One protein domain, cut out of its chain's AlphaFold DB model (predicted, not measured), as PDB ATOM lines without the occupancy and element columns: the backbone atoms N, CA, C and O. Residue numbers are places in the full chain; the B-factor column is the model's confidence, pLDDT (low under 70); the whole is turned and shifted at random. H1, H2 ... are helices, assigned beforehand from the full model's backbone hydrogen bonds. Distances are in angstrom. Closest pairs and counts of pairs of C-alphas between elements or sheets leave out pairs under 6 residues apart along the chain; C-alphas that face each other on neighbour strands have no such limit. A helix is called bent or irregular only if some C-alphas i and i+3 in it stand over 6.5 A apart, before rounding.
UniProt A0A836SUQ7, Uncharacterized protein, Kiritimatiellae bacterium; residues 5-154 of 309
ATOM      1  N   GLY A   5      37.877  98.892 -24.369       48.78
ATOM      2  CA  GLY A   5      37.408  99.177 -25.730       48.78
ATOM      3  C   GLY A   5      37.627  98.003 -26.687       48.78
ATOM      4  O   GLY A   5      36.681  97.546 -27.309       48.78
ATOM      5  N   SER A   6      38.845  97.454 -26.744       49.53
ATOM      6  CA  SER A   6      39.210  96.391 -27.696       49.53
ATOM      7  C   SER A   6      38.486  95.062 -27.460       49.53
ATOM      8  O   SER A   6      38.139  94.378 -28.416       49.53
ATOM      9  N   VAL A   7      38.199  94.718 -26.200       52.03
ATOM     10  CA  VAL A   7      37.476  93.482 -25.848       52.03
ATOM     11  C   VAL A   7      36.041  93.507 -26.392       52.03
ATOM     12  O   VAL A   7      35.552  92.482 -26.859       52.03
ATOM     13  N   ASN A   8      35.390  94.676 -26.411       61.34
ATOM     14  CA  ASN A   8      34.059  94.828 -27.008       61.34
ATOM     15  C   ASN A   8      34.098  94.741 -28.540       61.34
ATOM     16  O   ASN A   8      33.172  94.179 -29.121       61.34
ATOM     17  N   VAL A   9      35.169  95.228 -29.181       66.31
ATOM     18  CA  VAL A   9      35.331  95.157 -30.643       66.31
ATOM     19  C   VAL A   9      35.440  93.707 -31.114       66.31
ATOM     20  O   VAL A   9      34.710  93.290 -32.005       66.31
ATOM     21  N   GLU A  10      36.282  92.886 -30.488       68.38
ATOM     22  CA  GLU A  10      36.381  91.476 -30.893       68.38
ATOM     23  C   GLU A  10      35.087  90.696 -30.622       68.38
ATOM     24  O   GLU A  10      34.686  89.860 -31.426       68.38
ATOM     25  N   LEU A  11      34.403  90.971 -29.509       72.50
ATOM     26  CA  LEU A  11      33.163  90.276 -29.156       72.50
ATOM     27  C   LEU A  11      31.990  90.612 -30.084       72.50
ATOM     28  O   LEU A  11      31.153  89.737 -30.301       72.50
ATOM     29  N   ARG A  12      31.913  91.835 -30.634       80.56
ATOM     30  CA  ARG A  12      30.830  92.205 -31.566       80.56
ATOM     31  C   ARG A  12      30.951  91.522 -32.925       80.56
ATOM     32  O   ARG A  12      29.933  91.167 -33.507       80.56
ATOM     33  N   TRP A  13      32.174  91.321 -33.416       76.62
ATOM     34  CA  TRP A  13      32.420  90.769 -34.750       76.62
ATOM     35  C   TRP A  13      32.501  89.236 -34.774       76.62
ATOM     36  O   TRP A  13      32.414  88.639 -35.845       76.62
ATOM     37  N   ARG A  14      32.641  88.590 -33.610       73.19
ATOM     38  CA  ARG A  14      32.743  87.130 -33.510       73.19
ATOM     39  C   ARG A  14      31.418  86.414 -33.817       73.19
ATOM     40  O   ARG A  14      30.335  86.906 -33.478       73.19
ATOM     41  N   PRO A  15      31.492  85.197 -34.388       64.56
ATOM     42  CA  PRO A  15      30.324  84.369 -34.636       64.56
ATOM     43  C   PRO A  15      29.656  84.036 -33.303       64.56
ATOM     44  O   PRO A  15      30.308  83.811 -32.278       64.56
ATOM     45  N   ARG A  16      28.323  84.055 -33.293       68.00
ATOM     46  CA  ARG A  16      27.580  83.936 -32.040       68.00
ATOM     47  C   ARG A  16      27.604  82.505 -31.508       68.00
ATOM     48  O   ARG A  16      27.684  81.537 -32.254       68.00
ATOM     49  N   SER A  17      27.424  82.395 -30.194       74.81
ATOM     50  CA  SER A  17      27.194  81.130 -29.504       74.81
ATOM     51  C   SER A  17      26.010  80.353 -30.092       74.81
ATOM     52  O   SER A  17      25.019  80.946 -30.544       74.81
ATOM     53  N   TRP A  18      26.101  79.027 -29.975       83.19
ATOM     54  CA  TRP A  18      25.104  78.038 -30.384       83.19
ATOM     55  C   TRP A  18      23.650  78.505 -30.161       83.19
ATOM     56  O   TRP A  18      23.328  79.034 -29.087       83.19
ATOM     57  N   PRO A  19      22.749  78.374 -31.155       87.56
ATOM     58  CA  PRO A  19      21.381  78.867 -31.058       87.56
ATOM     59  C   PRO A  19      20.478  77.938 -30.236       87.56
ATOM     60  O   PRO A  19      19.569  77.305 -30.765       87.56
ATOM     61  N   TRP A  20      20.692  77.914 -28.919       89.50
ATOM     62  CA  TRP A  20      19.939  77.080 -27.972       89.50
ATOM     63  C   TRP A  20      18.417  77.222 -28.080       89.50
ATOM     64  O   TRP A  20      17.709  76.232 -27.944       89.50
ATOM     65  N   ASP A  21      17.909  78.420 -28.383       90.81
ATOM     66  CA  ASP A  21      16.468  78.658 -28.548       90.81
ATOM     67  C   ASP A  21      15.861  77.783 -29.663       90.81
ATOM     68  O   ASP A  21      14.772  77.231 -29.512       90.81
ATOM     69  N   LEU A  22      16.584  77.640 -30.782       90.81
ATOM     70  CA  LEU A  22      16.170  76.802 -31.907       90.81
ATOM     71  C   LEU A  22      16.366  75.322 -31.585       90.81
ATOM     72  O   LEU A  22      15.538  74.502 -31.968       90.81
ATOM     73  N   GLU A  23      17.397  74.979 -30.812       92.31
ATOM     74  CA  GLU A  23      17.581  73.595 -30.381       92.31
ATOM     75  C   GLU A  23      16.488  73.082 -29.476       92.31
ATOM     76  O   GLU A  23      16.072  71.938 -29.618       92.31
ATOM     77  N   VAL A  24      15.995  73.911 -28.561       93.81
ATOM     78  CA  VAL A  24      14.886  73.507 -27.699       93.81
ATOM     79  C   VAL A  24      13.666  73.150 -28.553       93.81
ATOM     80  O   VAL A  24      13.006  72.149 -28.274       93.81
ATOM     81  N   LEU A  25      13.399  73.886 -29.638       92.94
ATOM     82  CA  LEU A  25      12.324  73.553 -30.581       92.94
ATOM     83  C   LEU A  25      12.595  72.260 -31.357       92.94
ATOM     84  O   LEU A  25      11.690  71.428 -31.489       92.94
ATOM     85  N   THR A  26      13.827  72.070 -31.837       93.81
ATOM     86  CA  THR A  26      14.273  70.837 -32.503       93.81
ATOM     87  C   THR A  26      14.081  69.628 -31.590       93.81
ATOM     88  O   THR A  26      13.419  68.663 -31.969       93.81
ATOM     89  N   VAL A  27      14.595  69.698 -30.360       94.56
ATOM     90  CA  VAL A  27      14.518  68.630 -29.358       94.56
ATOM     91  C   VAL A  27      13.073  68.375 -28.939       94.56
ATOM     92  O   VAL A  27      12.669  67.224 -28.840       94.56
ATOM     93  N   THR A  28      12.253  69.412 -28.759       93.19
ATOM     94  CA  THR A  28      10.828  69.237 -28.431       93.19
ATOM     95  C   THR A  28      10.095  68.486 -29.545       93.19
ATOM     96  O   THR A  28       9.347  67.548 -29.272       93.19
ATOM     97  N   SER A  29      10.355  68.845 -30.806       93.19
ATOM     98  CA  SER A  29       9.769  68.163 -31.968       93.19
ATOM     99  C   SER A  29      10.277  66.723 -32.100       93.19
ATOM    100  O   SER A  29       9.500  65.818 -32.396       93.19
ATOM    101  N   LEU A  30      11.562  66.489 -31.822       94.88
ATOM    102  CA  LEU A  30      12.178  65.164 -31.782       94.88
ATOM    103  C   LEU A  30      11.535  64.276 -30.707       94.88
ATOM    104  O   LEU A  30      11.094  63.170 -31.011       94.88
ATOM    105  N   LEU A  31      11.435  64.759 -29.467       93.62
ATOM    106  CA  LEU A  31      10.815  64.028 -28.361       93.62
ATOM    107  C   LEU A  31       9.343  63.730 -28.663       93.62
ATOM    108  O   LEU A  31       8.886  62.606 -28.458       93.62
ATOM    109  N   GLY A  32       8.618  64.699 -29.225       89.31
ATOM    110  CA  GLY A  32       7.254  64.491 -29.698       89.31
ATOM    111  C   GLY A  32       7.170  63.390 -30.758       89.31
ATOM    112  O   GLY A  32       6.340  62.487 -30.650       89.31
ATOM    113  N   ALA A  33       8.070  63.406 -31.744       90.38
ATOM    114  CA  ALA A  33       8.142  62.370 -32.768       90.38
ATOM    115  C   ALA A  33       8.459  60.990 -32.181       90.38
ATOM    116  O   ALA A  33       7.934  60.002 -32.685       90.38
ATOM    117  N   MET A  34       9.300  60.902 -31.148       91.38
ATOM    118  CA  MET A  34       9.718  59.641 -30.527       91.38
ATOM    119  C   MET A  34       8.638  59.040 -29.624       91.38
ATOM    120  O   MET A  34       8.347  57.851 -29.739       91.38
ATOM    121  N   PHE A  35       8.037  59.851 -28.749       89.12
ATOM    122  CA  PHE A  35       7.235  59.356 -27.629       89.12
ATOM    123  C   PHE A  35       5.722  59.400 -27.852       89.12
ATOM    124  O   PHE A  35       5.011  58.598 -27.251       89.12
ATOM    125  N   VAL A  36       5.199  60.265 -28.727       85.38
ATOM    126  CA  VAL A  36       3.741  60.341 -28.938       85.38
ATOM    127  C   VAL A  36       3.168  59.030 -29.507       85.38
ATOM    128  O   VAL A  36       2.212  58.520 -28.922       85.38
ATOM    129  N   PRO A  37       3.739  58.416 -30.567       84.50
ATOM    130  CA  PRO A  37       3.220  57.153 -31.100       84.50
ATOM    131  C   PRO A  37       3.187  55.974 -30.102       84.50
ATOM    132  O   PRO A  37       2.141  55.329 -30.006       84.50
ATOM    133  N   PRO A  38       4.245  55.678 -29.316       85.31
ATOM    134  CA  PRO A  38       4.193  54.575 -28.355       85.31
ATOM    135  C   PRO A  38       3.257  54.851 -27.169       85.31
ATOM    136  O   PRO A  38       2.605  53.919 -26.704       85.31
ATOM    137  N   ILE A  39       3.125  56.103 -26.707       84.81
ATOM    138  CA  ILE A  39       2.143  56.462 -25.665       84.81
ATOM    139  C   ILE A  39       0.723  56.173 -26.161       84.81
ATOM    140  O   ILE A  39      -0.075  55.547 -25.467       84.81
ATOM    141  N   VAL A  40       0.423  56.578 -27.393       78.44
ATOM    142  CA  VAL A  40      -0.858  56.298 -28.046       78.44
ATOM    143  C   VAL A  40      -1.104  54.791 -28.171       78.44
ATOM    144  O   VAL A  40      -2.200  54.320 -27.871       78.44
ATOM    145  N   ALA A  41      -0.091  54.021 -28.572       79.44
ATOM    146  CA  ALA A  41      -0.192  52.569 -28.672       79.44
ATOM    147  C   ALA A  41      -0.472  51.903 -27.318       79.44
ATOM    148  O   ALA A  41      -1.280  50.978 -27.258       79.44
ATOM    149  N   ALA A  42       0.140  52.386 -26.233       81.81
ATOM    150  CA  ALA A  42      -0.118  51.891 -24.882       81.81
ATOM    151  C   ALA A  42      -1.577  52.131 -24.457       81.81
ATOM    152  O   ALA A  42      -2.244  51.205 -23.999       81.81
ATOM    153  N   VAL A  43      -2.110  53.333 -24.712       79.81
ATOM    154  CA  VAL A  43      -3.523  53.662 -24.444       79.81
ATOM    155  C   VAL A  43      -4.470  52.758 -25.245       79.81
ATOM    156  O   VAL A  43      -5.460  52.256 -24.711       79.81
ATOM    157  N   LEU A  44      -4.160  52.505 -26.520       74.81
ATOM    158  CA  LEU A  44      -4.941  51.595 -27.365       74.81
ATOM    159  C   LEU A  44      -4.871  50.144 -26.878       74.81
ATOM    160  O   LEU A  44      -5.879  49.438 -26.911       74.81
ATOM    161  N   TRP A  45      -3.701  49.697 -26.420       79.00
ATOM    162  CA  TRP A  45      -3.506  48.348 -25.893       79.00
ATOM    163  C   TRP A  45      -4.400  48.100 -24.674       79.00
ATOM    164  O   TRP A  45      -5.138  47.113 -24.654       79.00
ATOM    165  N   GLU A  46      -4.390  49.018 -23.702       79.75
ATOM    166  CA  GLU A  46      -5.200  48.941 -22.479       79.75
ATOM    167  C   GLU A  46      -6.705  49.042 -22.756       79.75
ATOM    168  O   GLU A  46      -7.498  48.316 -22.155       79.75
ATOM    169  N   GLY A  47      -7.106  49.891 -23.708       74.00
ATOM    170  CA  GLY A  47      -8.509  50.070 -24.094       74.00
ATOM    171  C   GLY A  47      -9.079  48.969 -24.998       74.00
ATOM    172  O   GLY A  47     -10.288  48.942 -25.238       74.00
ATOM    173  N   SER A  48      -8.249  48.061 -25.526       72.75
ATOM    174  CA  SER A  48      -8.679  47.068 -26.517       72.75
ATOM    175  C   SER A  48      -9.113  45.729 -25.898       72.75
ATOM    176  O   SER A  48      -8.330  44.975 -25.309       72.75
ATOM    177  N   ALA A  49     -10.387  45.380 -26.108       68.44
ATOM    178  CA  ALA A  49     -10.928  44.053 -25.793       68.44
ATOM    179  C   ALA A  49     -10.626  43.006 -26.886       68.44
ATOM    180  O   ALA A  49     -10.729  41.806 -26.641       68.44
ATOM    181  N   SER A  50     -10.257  43.437 -28.098       81.69
ATOM    182  CA  SER A  50     -10.038  42.556 -29.249       81.69
ATOM    183  C   SER A  50      -8.564  42.174 -29.433       81.69
ATOM    184  O   SER A  50      -7.657  42.987 -29.256       81.69
ATOM    185  N   VAL A  51      -8.322  40.931 -29.869       79.88
ATOM    186  CA  VAL A  51      -6.975  40.420 -30.204       79.88
ATOM    187  C   VAL A  51      -6.330  41.241 -31.326       79.88
ATOM    188  O   VAL A  51      -5.138  41.529 -31.278       79.88
ATOM    189  N   VAL A  52      -7.129  41.673 -32.306       79.06
ATOM    190  CA  VAL A  52      -6.670  42.513 -33.423       79.06
ATOM    191  C   VAL A  52      -6.183  43.879 -32.927       79.06
ATOM    192  O   VAL A  52      -5.126  44.328 -33.359       79.06
ATOM    193  N   GLY A  53      -6.890  44.509 -31.979       75.00
ATOM    194  CA  GLY A  53      -6.474  45.793 -31.399       75.00
ATOM    195  C   GLY A  53      -5.134  45.702 -30.666       75.00
ATOM    196  O   GLY A  53      -4.268  46.554 -30.857       75.00
ATOM    197  N   ARG A  54      -4.917  44.613 -29.917       78.38
ATOM    198  CA  ARG A  54      -3.631  44.342 -29.256       78.38
ATOM    199  C   ARG A  54      -2.513  44.106 -30.268       78.38
ATOM    200  O   ARG A  54      -1.463  44.724 -30.157       78.38
ATOM    201  N   LEU A  55      -2.731  43.291 -31.300       81.75
ATOM    202  CA  LEU A  55      -1.719  43.079 -32.345       81.75
ATOM    203  C   LEU A  55      -1.308  44.394 -33.023       81.75
ATOM    204  O   LEU A  55      -0.115  44.650 -33.163       81.75
ATOM    205  N   VAL A  56      -2.270  45.254 -33.376       79.94
ATOM    206  CA  VAL A  56      -1.993  46.575 -33.968       79.94
ATOM    207  C   VAL A  56      -1.173  47.455 -33.021       79.94
ATOM    208  O   VAL A  56      -0.172  48.034 -33.439       79.94
ATOM    209  N   ALA A  57      -1.531  47.514 -31.739       80.75
ATOM    210  CA  ALA A  57      -0.770  48.277 -30.754       80.75
ATOM    211  C   ALA A  57       0.662  47.731 -30.564       80.75
ATOM    212  O   ALA A  57       1.611  48.512 -30.516       80.75
ATOM    213  N   GLY A  58       0.849  46.407 -30.552       81.75
ATOM    214  CA  GLY A  58       2.176  45.780 -30.507       81.75
ATOM    215  C   GLY A  58       3.051  46.135 -31.715       81.75
ATOM    216  O   GLY A  58       4.237  46.427 -31.556       81.75
ATOM    217  N   TRP A  59       2.458  46.194 -32.912       84.88
ATOM    218  CA  TRP A  59       3.136  46.646 -34.130       84.88
ATOM    219  C   TRP A  59       3.570  48.113 -34.055       84.88
ATOM    220  O   TRP A  59       4.712  48.418 -34.392       84.88
ATOM    221  N   ILE A  60       2.708  49.013 -33.567       83.88
ATOM    222  CA  ILE A  60       3.044  50.441 -33.415       83.88
ATOM    223  C   ILE A  60       4.201  50.630 -32.421       83.88
ATOM    224  O   ILE A  60       5.074  51.473 -32.635       83.88
ATOM    225  N   VAL A  61       4.244  49.835 -31.347       85.31
ATOM    226  CA  VAL A  61       5.349  49.860 -30.376       85.31
ATOM    227  C   VAL A  61       6.660  49.402 -31.024       85.31
ATOM    228  O   VAL A  61       7.668  50.096 -30.898       85.31
ATOM    229  N   ALA A  62       6.651  48.283 -31.756       87.00
ATOM    230  CA  ALA A  62       7.837  47.774 -32.449       87.00
ATOM    231  C   ALA A  62       8.361  48.758 -33.515       87.00
ATOM    232  O   ALA A  62       9.551  49.076 -33.522       87.00
ATOM    233  N   ASP A  63       7.470  49.301 -34.353       87.31
ATOM    234  CA  ASP A  63       7.786  50.354 -35.330       87.31
ATOM    235  C   ASP A  63       8.389  51.589 -34.641       87.31
ATOM    236  O   ASP A  63       9.396  52.144 -35.088       87.31
ATOM    237  N   SER A  64       7.846  51.978 -33.485       87.69
ATOM    238  CA  SER A  64       8.338  53.134 -32.738       87.69
ATOM    239  C   SER A  64       9.769  52.988 -32.242       87.69
ATOM    240  O   SER A  64      10.490  53.985 -32.242       87.69
ATOM    241  N   TYR A  65      10.221  51.783 -31.888       89.06
ATOM    242  CA  TYR A  65      11.625  51.555 -31.530       89.06
ATOM    243  C   TYR A  65      12.575  51.765 -32.708       89.06
ATOM    244  O   TYR A  65      13.616  52.404 -32.545       89.06
ATOM    245  N   ILE A  66      12.200  51.295 -33.900       91.19
ATOM    246  CA  ILE A  66      12.996  51.492 -35.118       91.19
ATOM    247  C   ILE A  66      13.096  52.988 -35.429       91.19
ATOM    248  O   ILE A  66      14.192  53.517 -35.622       91.19
ATOM    249  N   TRP A  67      11.968  53.700 -35.388       91.56
ATOM    250  CA  TRP A  67      11.954  55.145 -35.596       91.56
ATOM    251  C   TRP A  67      12.754  55.913 -34.552       91.56
ATOM    252  O   TRP A  67      13.416  56.878 -34.915       91.56
ATOM    253  N   MET A  68      12.734  55.507 -33.279       92.31
ATOM    254  CA  MET A  68      13.550  56.144 -32.242       92.31
ATOM    255  C   MET A  68      15.044  56.074 -32.572       92.31
ATOM    256  O   MET A  68      15.728  57.091 -32.470       92.31
ATOM    257  N   LEU A  69      15.541  54.920 -33.031       93.50
ATOM    258  CA  LEU A  69      16.937  54.777 -33.458       93.50
ATOM    259  C   LEU A  69      17.252  55.650 -34.680       93.50
ATOM    260  O   LEU A  69      18.255  56.364 -34.678       93.50
ATOM    261  N   CYS A  70      16.376  55.653 -35.690       94.38
ATOM    262  CA  CYS A  70      16.538  56.490 -36.882       94.38
ATOM    263  C   CYS A  70      16.538  57.989 -36.544       94.38
ATOM    264  O   CYS A  70      17.372  58.737 -37.048       94.38
ATOM    265  N   LEU A  71      15.624  58.430 -35.678       94.50
ATOM    266  CA  LEU A  71      15.484  59.822 -35.252       94.50
ATOM    267  C   LEU A  71      16.675  60.294 -34.420       94.50
ATOM    268  O   LEU A  71      17.162  61.403 -34.632       94.50
ATOM    269  N   LEU A  72      17.174  59.447 -33.516       94.81
ATOM    270  CA  LEU A  72      18.400  59.726 -32.772       94.81
ATOM    271  C   LEU A  72      19.597  59.833 -33.718       94.81
ATOM    272  O   LEU A  72      20.337  60.807 -33.641       94.81
ATOM    273  N   GLY A  73      19.759  58.884 -34.646       94.75
ATOM    274  CA  GLY A  73      20.821  58.932 -35.653       94.75
ATOM    275  C   GLY A  73      20.760  60.198 -36.511       94.75
ATOM    276  O   GLY A  73      21.779  60.855 -36.717       94.75
ATOM    277  N   LEU A  74      19.560  60.593 -36.944       95.12
ATOM    278  CA  LEU A  74      19.330  61.826 -37.698       95.12
ATOM    279  C   LEU A  74      19.680  63.074 -36.877       95.12
ATOM    280  O   LEU A  74      20.319  63.987 -37.398       95.12
ATOM    281  N   TYR A  75      19.307  63.109 -35.595       95.06
ATOM    282  CA  TYR A  75      19.655  64.204 -34.692       95.06
ATOM    283  C   TYR A  75      21.166  64.292 -34.454       95.06
ATOM    284  O   TYR A  75      21.733  65.377 -34.538       95.06
ATOM    285  N   PHE A  76      21.852  63.165 -34.243       94.94
ATOM    286  CA  PHE A  76      23.313  63.151 -34.140       94.94
ATOM    287  C   PHE A  76      23.982  63.624 -35.431       94.94
ATOM    288  O   PHE A  76      24.902  64.436 -35.371       94.94
ATOM    289  N   GLY A  77      23.498  63.177 -36.593       93.12
ATOM    290  CA  GLY A  77      23.974  63.663 -37.890       93.12
ATOM    291  C   GLY A  77      23.805  65.175 -38.038       93.12
ATOM    292  O   GLY A  77      24.727  65.858 -38.477       93.12
ATOM    293  N   TYR A  78      22.666  65.708 -37.590       92.31
ATOM    294  CA  TYR A  78      22.414  67.144 -37.509       92.31
ATOM    295  C   TYR A  78      23.409  67.870 -36.589       92.31
ATOM    296  O   TYR A  78      23.999  68.859 -37.015       92.31
ATOM    297  N   VAL A  79      23.642  67.379 -35.366       91.06
ATOM    298  CA  VAL A  79      24.581  68.002 -34.414       91.06
ATOM    299  C   VAL A  79      26.005  67.997 -34.974       91.06
ATOM    300  O   VAL A  79      26.693  69.013 -34.900       91.06
ATOM    301  N   ILE A  80      26.435  66.885 -35.583       89.75
ATOM    302  CA  ILE A  80      27.746  66.783 -36.235       89.75
ATOM    303  C   ILE A  80      27.839  67.808 -37.365       89.75
ATOM    304  O   ILE A  80      28.782  68.597 -37.392       89.75
ATOM    305  N   TRP A  81      26.849  67.858 -38.259       85.50
ATOM    306  CA  TRP A  81      26.835  68.819 -39.359       85.50
ATOM    307  C   TRP A  81      26.894  70.263 -38.847       85.50
ATOM    308  O   TRP A  81      27.728  71.041 -39.304       85.50
ATOM    309  N   ALA A  82      26.059  70.610 -37.867       83.75
ATOM    310  CA  ALA A  82      26.021  71.935 -37.256       83.75
ATOM    311  C   ALA A  82      27.349  72.310 -36.574       83.75
ATOM    312  O   ALA A  82      27.767  73.463 -36.622       83.75
ATOM    313  N   SER A  83      28.051  71.337 -35.982       80.44
ATOM    314  CA  SER A  83      29.368  71.564 -35.371       80.44
ATOM    315  C   SER A  83      30.488  71.795 -36.391       80.44
ATOM    316  O   SER A  83      31.480  72.450 -36.075       80.44
ATOM    317  N   LEU A  84      30.336  71.279 -37.615       75.12
ATOM    318  CA  LEU A  84      31.309  71.444 -38.699       75.12
ATOM    319  C   LEU A  84      31.109  72.755 -39.472       75.12
ATOM    320  O   LEU A  84      32.045  73.242 -40.108       75.12
ATOM    321  N   THR A  85      29.909  73.339 -39.426       66.75
ATOM    322  CA  THR A  85      29.610  74.623 -40.067       66.75
ATOM    323  C   THR A  85      30.116  75.789 -39.217       66.75
ATOM    324  O   THR A  85      29.492  76.180 -38.233       66.75
ATOM    325  N   LEU A  86      31.253  76.369 -39.612       58.53
ATOM    326  CA  LEU A  86      31.741  77.654 -39.099       58.53
ATOM    327  C   LEU A  86      30.992  78.797 -39.796       58.53
ATOM    328  O   LEU A  86      31.506  79.428 -40.721       58.53
ATOM    329  N   ASP A  87      29.757  79.032 -39.365       62.53
ATOM    330  CA  ASP A  87      28.901  80.058 -39.950       62.53
ATOM    331  C   ASP A  87      28.995  81.360 -39.132       62.53
ATOM    332  O   ASP A  87      28.565  81.420 -37.982       62.53
ATOM    333  N   TYR A  88      29.477  82.448 -39.750       66.56
ATOM    334  CA  TYR A  88      29.404  83.820 -39.198       66.56
ATOM    335  C   TYR A  88      27.981  84.392 -39.181       66.56
ATOM    336  O   TYR A  88      27.765  85.578 -38.956       66.56
ATOM    337  N   VAL A  89      26.981  83.560 -39.438       73.50
ATOM    338  CA  VAL A  89      25.584  83.960 -39.517       73.50
ATOM    339  C   VAL A  89      24.955  83.856 -38.130       73.50
ATOM    340  O   VAL A  89      25.129  82.866 -37.423       73.50
ATOM    341  N   SER A  90      24.152  84.846 -37.736       77.69
ATOM    342  CA  SER A  90      23.458  84.857 -36.434       77.69
ATOM    343  C   SER A  90      22.607  83.615 -36.142       77.69
ATOM    344  O   SER A  90      22.352  83.277 -34.977       77.69
ATOM    345  N   THR A  91      22.120  82.987 -37.208       81.00
ATOM    346  CA  THR A  91      21.313  81.768 -37.219       81.00
ATOM    347  C   THR A  91      21.708  80.940 -38.441       81.00
ATOM    348  O   THR A  91      21.219  81.251 -39.524       81.00
ATOM    349  N   PRO A  92      22.588  79.937 -38.285       79.56
ATOM    350  CA  PRO A  92      22.996  79.026 -39.354       79.56
ATOM    351  C   PRO A  92      21.826  78.255 -39.970       79.56
ATOM    352  O   PRO A  92      20.806  78.015 -39.317       79.56
ATOM    353  N   PHE A  93      21.988  77.812 -41.222       81.38
ATOM    354  CA  PHE A  93      20.876  77.234 -42.003       81.38
ATOM    355  C   PHE A  93      20.381  75.935 -41.380       81.38
ATOM    356  O   PHE A  93      19.184  75.682 -41.280       81.38
ATOM    357  N   VAL A  94      21.341  75.155 -40.900       84.31
ATOM    358  CA  VAL A  94      21.150  73.859 -40.264       84.31
ATOM    359  C   VAL A  94      20.206  73.999 -39.064       84.31
ATOM    360  O   VAL A  94      19.224  73.269 -38.962       84.31
ATOM    361  N   HIS A  95      20.419  75.019 -38.228       86.38
ATOM    362  CA  HIS A  95      19.570  75.319 -37.072       86.38
ATOM    363  C   HIS A  95      18.209  75.920 -37.438       86.38
ATOM    364  O   HIS A  95      17.264  75.801 -36.664       86.38
ATOM    365  N   LEU A  96      18.094  76.578 -38.593       86.50
ATOM    366  CA  LEU A  96      16.832  77.148 -39.066       86.50
ATOM    367  C   LEU A  96      15.911  76.062 -39.645       86.50
ATOM    368  O   LEU A  96      14.701  76.103 -39.445       86.50
ATOM    369  N   VAL A  97      16.477  75.063 -40.325       88.50
ATOM    370  CA  VAL A  97      15.706  73.981 -40.956       88.50
ATOM    371  C   VAL A  97      15.393  72.836 -40.000       88.50
ATOM    372  O   VAL A  97      14.340  72.213 -40.138       88.50
ATOM    373  N   ALA A  98      16.253  72.555 -39.020       91.81
ATOM    374  CA  ALA A  98      16.062  71.413 -38.128       91.81
ATOM    375  C   ALA A  98      14.707  71.408 -37.390       91.81
ATOM    376  O   ALA A  98      14.011  70.393 -37.495       91.81
ATOM    377  N   PRO A  99      14.242  72.499 -36.743       93.50
ATOM    378  CA  PRO A  99      12.933  72.512 -36.089       93.50
ATOM    379  C   PRO A  99      11.797  72.156 -37.052       93.50
ATOM    380  O   PRO A  99      10.925  71.350 -36.725       93.50
ATOM    381  N   LEU A 100      11.839  72.703 -38.273       92.62
ATOM    382  CA  LEU A 100      10.848  72.424 -39.306       92.62
ATOM    383  C   LEU A 100      10.875  70.946 -39.705       92.62
ATOM    384  O   LEU A 100       9.835  70.291 -39.698       92.62
ATOM    385  N   LEU A 101      12.055  70.406 -40.000       93.44
ATOM    386  CA  LEU A 101      12.218  69.024 -40.436       93.44
ATOM    387  C   LEU A 101      11.722  68.031 -39.374       93.44
ATOM    388  O   LEU A 101      10.919  67.152 -39.684       93.44
ATOM    389  N   PHE A 102      12.108  68.213 -38.108       94.50
ATOM    390  CA  PHE A 102      11.624  67.360 -37.020       94.50
ATOM    391  C   PHE A 102      10.129  67.551 -36.736       94.50
ATOM    392  O   PHE A 102       9.453  66.576 -36.413       94.50
ATOM    393  N   SER A 103       9.572  68.754 -36.922       93.75
ATOM    394  CA  SER A 103       8.123  68.981 -36.788       93.75
ATOM    395  C   SER A 103       7.304  68.288 -37.882       93.75
ATOM    396  O   SER A 103       6.225  67.758 -37.602       93.75
ATOM    397  N   ILE A 104       7.823  68.231 -39.115       92.44
ATOM    398  CA  ILE A 104       7.206  67.503 -40.231       92.44
ATOM    399  C   ILE A 104       7.239  66.007 -39.941       92.44
ATOM    400  O   ILE A 104       6.213  65.341 -40.076       92.44
ATOM    401  N   ILE A 105       8.381  65.482 -39.485       92.69
ATOM    402  CA  ILE A 105       8.495  64.064 -39.123       92.69
ATOM    403  C   ILE A 105       7.538  63.729 -37.973       92.69
ATOM    404  O   ILE A 105       6.775  62.772 -38.082       92.69
ATOM    405  N   MET A 106       7.510  64.539 -36.909       91.12
ATOM    406  CA  MET A 106       6.568  64.384 -35.796       91.12
ATOM    407  C   MET A 106       5.119  64.331 -36.290       91.12
ATOM    408  O   MET A 106       4.383  63.396 -35.970       91.12
ATOM    409  N   SER A 107       4.721  65.313 -37.100       88.81
ATOM    410  CA  SER A 107       3.360  65.419 -37.629       88.81
ATOM    411  C   SER A 107       3.013  64.228 -38.523       88.81
ATOM    412  O   SER A 107       1.930  63.659 -38.394       88.81
ATOM    413  N   GLY A 108       3.943  63.799 -39.381       88.62
ATOM    414  CA  GLY A 108       3.784  62.626 -40.240       88.62
ATOM    415  C   GLY A 108       3.610  61.335 -39.445       88.62
ATOM    416  O   GLY A 108       2.718  60.546 -39.752       88.62
ATOM    417  N   ARG A 109       4.386  61.145 -38.370       86.88
ATOM    418  CA  ARG A 109       4.241  59.977 -37.486       86.88
ATOM    419  C   ARG A 109       2.894  59.964 -36.761       86.88
ATOM    420  O   ARG A 109       2.238  58.924 -36.718       86.88
ATOM    421  N   ILE A 110       2.452  61.106 -36.230       83.19
ATOM    422  CA  ILE A 110       1.135  61.233 -35.580       83.19
ATOM    423  C   ILE A 110       0.010  60.939 -36.579       83.19
ATOM    424  O   ILE A 110      -0.917  60.194 -36.260       83.19
ATOM    425  N   PHE A 111       0.113  61.464 -37.801       84.75
ATOM    426  CA  PHE A 111      -0.858  61.210 -38.861       84.75
ATOM    427  C   PHE A 111      -0.939  59.719 -39.220       84.75
ATOM    428  O   PHE A 111      -2.029  59.152 -39.194       84.75
ATOM    429  N   LEU A 112       0.199  59.065 -39.476       83.25
ATOM    430  CA  LEU A 112       0.263  57.628 -39.779       83.25
ATOM    431  C   LEU A 112      -0.328  56.777 -38.648       83.25
ATOM    432  O   LEU A 112      -1.120  55.872 -38.906       83.25
ATOM    433  N   THR A 113      -0.010  57.113 -37.396       80.06
ATOM    434  CA  THR A 113      -0.562  56.419 -36.220       80.06
ATOM    435  C   THR A 113      -2.085  56.544 -36.181       80.06
ATOM    436  O   THR A 113      -2.773  55.555 -35.946       80.06
ATOM    437  N   ASN A 114      -2.627  57.726 -36.491       77.94
ATOM    438  CA  ASN A 114      -4.071  57.956 -36.514       77.94
ATOM    439  C   ASN A 114      -4.790  57.298 -37.709       77.94
ATOM    440  O   ASN A 114      -5.977  57.005 -37.613       77.94
ATOM    441  N   VAL A 115      -4.105  57.066 -38.835       78.81
ATOM    442  CA  VAL A 115      -4.659  56.298 -39.967       78.81
ATOM    443  C   VAL A 115      -4.802  54.821 -39.599       78.81
ATOM    444  O   VAL A 115      -5.807  54.198 -39.933       78.81
ATOM    445  N   ILE A 116      -3.811  54.270 -38.898       74.06
ATOM    446  CA  ILE A 116      -3.791  52.862 -38.481       74.06
ATOM    447  C   ILE A 116      -4.753  52.624 -37.309       74.06
ATOM    448  O   ILE A 116      -5.457  51.615 -37.273       74.06
ATOM    449  N   ALA A 117      -4.802  53.560 -36.364       68.50
ATOM    450  CA  ALA A 117      -5.672  53.514 -35.203       68.50
ATOM    451  C   ALA A 117      -6.307  54.897 -34.974       68.50
ATOM    452  O   ALA A 117      -5.661  55.776 -34.404       68.50
ATOM    453  N   PRO A 118      -7.557  55.127 -35.414       69.50
ATOM    454  CA  PRO A 118      -8.191  56.436 -35.314       69.50
ATOM    455  C   PRO A 118      -8.476  56.791 -33.851       69.50
ATOM    456  O   PRO A 118      -9.418  56.284 -33.246       69.50
ATOM    457  N   ILE A 119      -7.662  57.684 -33.290       64.94
ATOM    458  CA  ILE A 119      -7.791  58.191 -31.914       64.94
ATOM    459  C   ILE A 119      -8.614  59.479 -31.898       64.94
ATOM    460  O   ILE A 119      -9.345  59.759 -30.950       64.94
ATOM    461  N   VAL A 120      -8.512  60.276 -32.963       62.78
ATOM    462  CA  VAL A 120      -9.170  61.579 -33.084       62.78
ATOM    463  C   VAL A 120      -9.875  61.668 -34.438       62.78
ATOM    464  O   VAL A 120      -9.396  61.143 -35.445       62.78
ATOM    465  N   ARG A 121     -11.031  62.352 -34.478       68.56
ATOM    466  CA  ARG A 121     -11.787  62.599 -35.718       68.56
ATOM    467  C   ARG A 121     -10.863  63.152 -36.810       68.56
ATOM    468  O   ARG A 121     -10.157  64.135 -36.583       68.56
ATOM    469  N   GLY A 122     -10.918  62.556 -38.003       60.56
ATOM    470  CA  GLY A 122      -9.949  62.783 -39.084       60.56
ATOM    471  C   GLY A 122      -9.716  64.249 -39.475       60.56
ATOM    472  O   GLY A 122      -8.587  64.618 -39.783       60.56
ATOM    473  N   GLY A 123     -10.735  65.113 -39.378       64.50
ATOM    474  CA  GLY A 123     -10.593  66.546 -39.670       64.50
ATOM    475  C   GLY A 123      -9.658  67.299 -38.711       64.50
ATOM    476  O   GLY A 123      -8.940  68.197 -39.139       64.50
ATOM    477  N   VAL A 124      -9.608  66.908 -37.434       68.25
ATOM    478  CA  VAL A 124      -8.747  67.552 -36.423       68.25
ATOM    479  C   VAL A 124      -7.285  67.145 -36.619       68.25
ATOM    480  O   VAL A 124      -6.389  67.971 -36.482       68.25
ATOM    481  N   VAL A 125      -7.035  65.893 -37.006       68.75
ATOM    482  CA  VAL A 125      -5.672  65.386 -37.239       68.75
ATOM    483  C   VAL A 125      -5.089  65.909 -38.546       68.75
ATOM    484  O   VAL A 125      -3.917  66.276 -38.585       68.75
ATOM    485  N   ALA A 126      -5.906  66.027 -39.595       68.06
ATOM    486  CA  ALA A 126      -5.490  66.663 -40.844       68.06
ATOM    487  C   ALA A 126      -5.158  68.154 -40.645       68.06
ATOM    488  O   ALA A 126      -4.170  68.644 -41.191       68.06
ATOM    489  N   ALA A 127      -5.940  68.862 -39.821       71.06
ATOM    490  CA  ALA A 127      -5.640  70.240 -39.446       71.06
ATOM    491  C   ALA A 127      -4.357  70.339 -38.606       71.06
ATOM    492  O   ALA A 127      -3.529  71.207 -38.861       71.06
ATOM    493  N   TYR A 128      -4.143  69.436 -37.645       75.56
ATOM    494  CA  TYR A 128      -2.908  69.393 -36.855       75.56
ATOM    495  C   TYR A 128      -1.671  69.161 -37.739       75.56
ATOM    496  O   TYR A 128      -0.671  69.859 -37.593       75.56
ATOM    497  N   PHE A 129      -1.762  68.243 -38.708       75.88
ATOM    498  CA  PHE A 129      -0.672  67.931 -39.634       75.88
ATOM    499  C   PHE A 129      -0.215  69.139 -40.463       75.88
ATOM    500  O   PHE A 129       0.981  69.316 -40.678       75.88
ATOM    501  N   SER A 130      -1.145  69.982 -40.921       75.25
ATOM    502  CA  SER A 130      -0.813  71.160 -41.731       75.25
ATOM    503  C   SER A 130      -0.452  72.387 -40.890       75.25
ATOM    504  O   SER A 130       0.433  73.155 -41.266       75.25
ATOM    505  N   THR A 131      -1.105  72.578 -39.742       85.06
ATOM    506  CA  THR A 131      -0.929  73.784 -38.917       85.06
ATOM    507  C   THR A 131       0.280  73.713 -37.993       85.06
ATOM    508  O   THR A 131       0.893  74.749 -37.738       85.06
ATOM    509  N   PHE A 132       0.668  72.528 -37.514       87.94
ATOM    510  CA  PHE A 132       1.764  72.397 -36.555       87.94
ATOM    511  C   PHE A 132       3.137  72.741 -37.163       87.94
ATOM    512  O   PHE A 132       3.800  73.628 -36.617       87.94
ATOM    513  N   PRO A 133       3.560  72.177 -38.316       91.38
ATOM    514  CA  PRO A 133       4.820  72.571 -38.953       91.38
ATOM    515  C   PRO A 133       4.834  74.045 -39.367       91.38
ATOM    516  O   PRO A 133       5.860  74.712 -39.254       91.38
ATOM    517  N   LEU A 134       3.684  74.581 -39.796       90.62
ATOM    518  CA  LEU A 134       3.544  76.000 -40.114       90.62
ATOM    519  C   LEU A 134       3.740  76.877 -38.868       90.62
ATOM    520  O   LEU A 134       4.443  77.884 -38.925       90.62
ATOM    521  N   GLY A 135       3.171  76.481 -37.728       91.94
ATOM    522  CA  GLY A 135       3.388  77.147 -36.445       91.94
ATOM    523  C   GLY A 135       4.858  77.122 -36.026       91.94
ATOM    524  O   GLY A 135       5.412  78.161 -35.669       91.94
ATOM    525  N   VAL A 136       5.521  75.966 -36.150       93.38
ATOM    526  CA  VAL A 136       6.962  75.828 -35.878       93.38
ATOM    527  C   VAL A 136       7.789  76.712 -36.811       93.38
ATOM    528  O   VAL A 136       8.710  77.383 -36.343       93.38
ATOM    529  N   LEU A 137       7.441  76.793 -38.100       91.44
ATOM    530  CA  LEU A 137       8.092  77.688 -39.059       91.44
ATOM    531  C   LEU A 137       7.981  79.153 -38.624       91.44
ATOM    532  O   LEU A 137       8.986  79.858 -38.565       91.44
ATOM    533  N   VAL A 138       6.774  79.607 -38.276       92.69
ATOM    534  CA  VAL A 138       6.536  80.991 -37.838       92.69
ATOM    535  C   VAL A 138       7.336  81.305 -36.573       92.69
ATOM    536  O   VAL A 138       8.017  82.329 -36.524       92.69
ATOM    537  N   ILE A 139       7.322  80.418 -35.573       92.88
ATOM    538  CA  ILE A 139       8.092  80.597 -34.333       92.88
ATOM    539  C   ILE A 139       9.597  80.644 -34.630       92.88
ATOM    540  O   ILE A 139      10.297  81.520 -34.123       92.88
ATOM    541  N   THR A 140      10.091  79.755 -35.492       92.25
ATOM    542  CA  THR A 140      11.500  79.715 -35.916       92.25
ATOM    543  C   THR A 140      11.920  81.039 -36.560       92.25
ATOM    544  O   THR A 140      12.958  81.601 -36.206       92.25
ATOM    545  N   LEU A 141      11.090  81.592 -37.451       90.88
ATOM    546  CA  LEU A 141      11.337  82.886 -38.093       90.88
ATOM    547  C   LEU A 141      11.308  84.049 -37.092       90.88
ATOM    548  O   LEU A 141      12.154  84.941 -37.170       90.88
ATOM    549  N   ILE A 142      10.387  84.033 -36.123       92.81
ATOM    550  CA  ILE A 142      10.336  85.034 -35.047       92.81
ATOM    551  C   ILE A 142      11.627  84.988 -34.222       92.81
ATOM    552  O   ILE A 142      12.238  86.033 -33.987       92.81
ATOM    553  N   ILE A 143      12.081  83.798 -33.821       92.38
ATOM    554  CA  ILE A 143      13.338  83.630 -33.078       92.38
ATOM    555  C   ILE A 143      14.518  84.141 -33.904       92.38
ATOM    556  O   ILE A 143      15.354  84.872 -33.369       92.38
ATOM    557  N   ALA A 144      14.574  83.828 -35.199       89.38
ATOM    558  CA  ALA A 144      15.631  84.316 -36.081       89.38
ATOM    559  C   ALA A 144      15.671  85.855 -36.129       89.38
ATOM    560  O   ALA A 144      16.720  86.458 -35.896       89.38
ATOM    561  N   VAL A 145      14.516  86.511 -36.292       90.25
ATOM    562  CA  VAL A 145      14.412  87.980 -36.272       90.25
ATOM    563  C   VAL A 145      14.814  88.563 -34.914       90.25
ATOM    564  O   VAL A 145      15.524  89.570 -34.865       90.25
ATOM    565  N   LEU A 146      14.403  87.953 -33.800       91.12
ATOM    566  CA  LEU A 146      14.795  88.401 -32.459       91.12
ATOM    567  C   LEU A 146      16.305  88.269 -32.242       91.12
ATOM    568  O   LEU A 146      16.935  89.187 -31.713       91.12
ATOM    569  N   ARG A 147      16.905  87.157 -32.678       89.06
ATOM    570  CA  ARG A 147      18.354  86.932 -32.595       89.06
ATOM    571  C   ARG A 147      19.121  87.931 -33.445       89.06
ATOM    572  O   ARG A 147      20.085  88.503 -32.933       89.06
ATOM    573  N   LYS A 148      18.662  88.184 -34.675       88.69
ATOM    574  CA  LYS A 148      19.179  89.245 -35.542       88.69
ATOM    575  C   LYS A 148      19.140  90.587 -34.818       88.69
ATOM    576  O   LYS A 148      20.182  91.209 -34.679       88.69
ATOM    577  N   ARG A 149      17.978  91.026 -34.315       89.50
ATOM    578  CA  ARG A 149      17.840  92.324 -33.622       89.50
ATOM    579  C   ARG A 149      18.774  92.445 -32.421       89.50
ATOM    580  O   ARG A 149      19.453  93.449 -32.275       89.50
ATOM    581  N   ARG A 150      18.855  91.397 -31.594       88.12
ATOM    582  CA  ARG A 150      19.778  91.344 -30.448       88.12
ATOM    583  C   ARG A 150      21.250  91.406 -30.852       88.12
ATOM    584  O   ARG A 150      22.073  91.725 -30.010       88.12
ATOM    585  N   HIS A 151      21.589  90.962 -32.058       86.19
ATOM    586  CA  HIS A 151      22.956  90.996 -32.564       86.19
ATOM    587  C   HIS A 151      23.246  92.354 -33.216       86.19
ATOM    588  O   HIS A 151      24.287  92.932 -32.950       86.19
ATOM    589  N   LEU A 152      22.295  92.908 -33.973       87.75
ATOM    590  CA  LEU A 152      22.379  94.252 -34.544       87.75
ATOM    591  C   LEU A 152      22.586  95.322 -33.460       87.75
ATOM    592  O   LEU A 152      23.401  96.208 -33.655       87.75
ATOM    593  N   ALA A 153      21.945  95.168 -32.295       87.75
ATOM    594  CA  ALA A 153      22.113  96.072 -31.154       87.75
ATOM    595  C   ALA A 153      23.562  96.170 -30.625       87.75
ATOM    596  O   ALA A 153      23.900  97.106 -29.911       87.75
ATOM    597  N   LEU A 154      24.435  95.206 -30.954       86.44
ATOM    598  CA  LEU A 154      25.866  95.267 -30.619       86.44
ATOM    599  C   LEU A 154      26.655  96.217 -31.531       86.44
ATOM    600  O   LEU A 154      27.829  96.456 -31.272       86.44
TER     601      LEU A 154
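This is residues 5 to 154 of the 309 residues of an uncharacterized protein of Kiritimatiellae bacterium (UniProt A0A836SUQ7). Long helices lie side by side in a rod-shaped bundle, with H2 and H4 running the same way in the middle, H3 on one side and H5 on the other, both running back against them. H2 is bent into two arms, H2a and H2b, and the short H1 lies beyond one end of the bundle, near the end of H5. The printed part has 150 residues with five named helices, H1 to H5 in order along the chain, and no named strand; the class is all helix. It is loose, with a radius of gyration of the C-alphas of 19.7 A, and spans 74 by 29 by 18 A.

H3, residues 51 to 84, is the longest helix. H2, residues 20 to 47, was assigned as one helix by its hydrogen bonds but is bent: C-alphas 34 and 37 are 7.0 A apart, and arms H2a, residues 20 to 34, and H2b, residues 37 to 47, stand at a steep tilt of 37 degrees, only just steep. H2b and H3 form a helical hairpin at 16 degrees, closest at the C-alphas of Ala 41 and Ala 57, 4.8 A apart. H2a touches H3 with residues 30 to 34 alone; the closest C-alphas, of Met 34 and Met 68, are 5.5 A apart. H4, residues 93 to 116, touches H2a the same way at a shallow tilt of 20 degrees, with the C-alphas of Ala 33 and Met 106 closest at 4.0 A. H3 and H4 form a helical hairpin at 5 degrees, closest at the C-alphas of Ala 82 and Val 94, 6.0 A. H5, residues 122 to 154, forms a helical hairpin with H4 at 13 degrees, closest at the C-alphas of Ser 107 and Phe 129, 5.2 A. H3 and H5 are apart. H1, residues 5 to 13, is close to but not clearly touching H5; the closest C-alphas, of Arg 12 and Leu 154, are 5.9 A apart. Every O i to N i+4 pair is within hydrogen-bond range in H2b and H3, against 4 of 5 in H1, 10 of 11 in H2a, 18 of 20 in H4 and 26 of 29 in H5.

H3 is 50.0 A long from C-alpha 51 at (-6.975, 40.420, -30.204) to C-alpha 84. H2a measures 20.4 A, H2b 15.4 A and H1 13.3 A. H4, 34.9 A long, is only just irregular, with C-alphas 96 and 99 6.7 A apart. H5, 49.1 A long, has a kink of 26 degrees near residue 130 and ends at C-alpha 154 at (25.866, 95.267, -30.619).

The C-alphas of Gly 5 and Ser 50, the two farthest apart, are 74.0 A apart. The printed part has no cut and no long link. Mean pLDDT of the printed part is 82.9; 23 residues are under 70, among them 5 to 10 and 117 to 126.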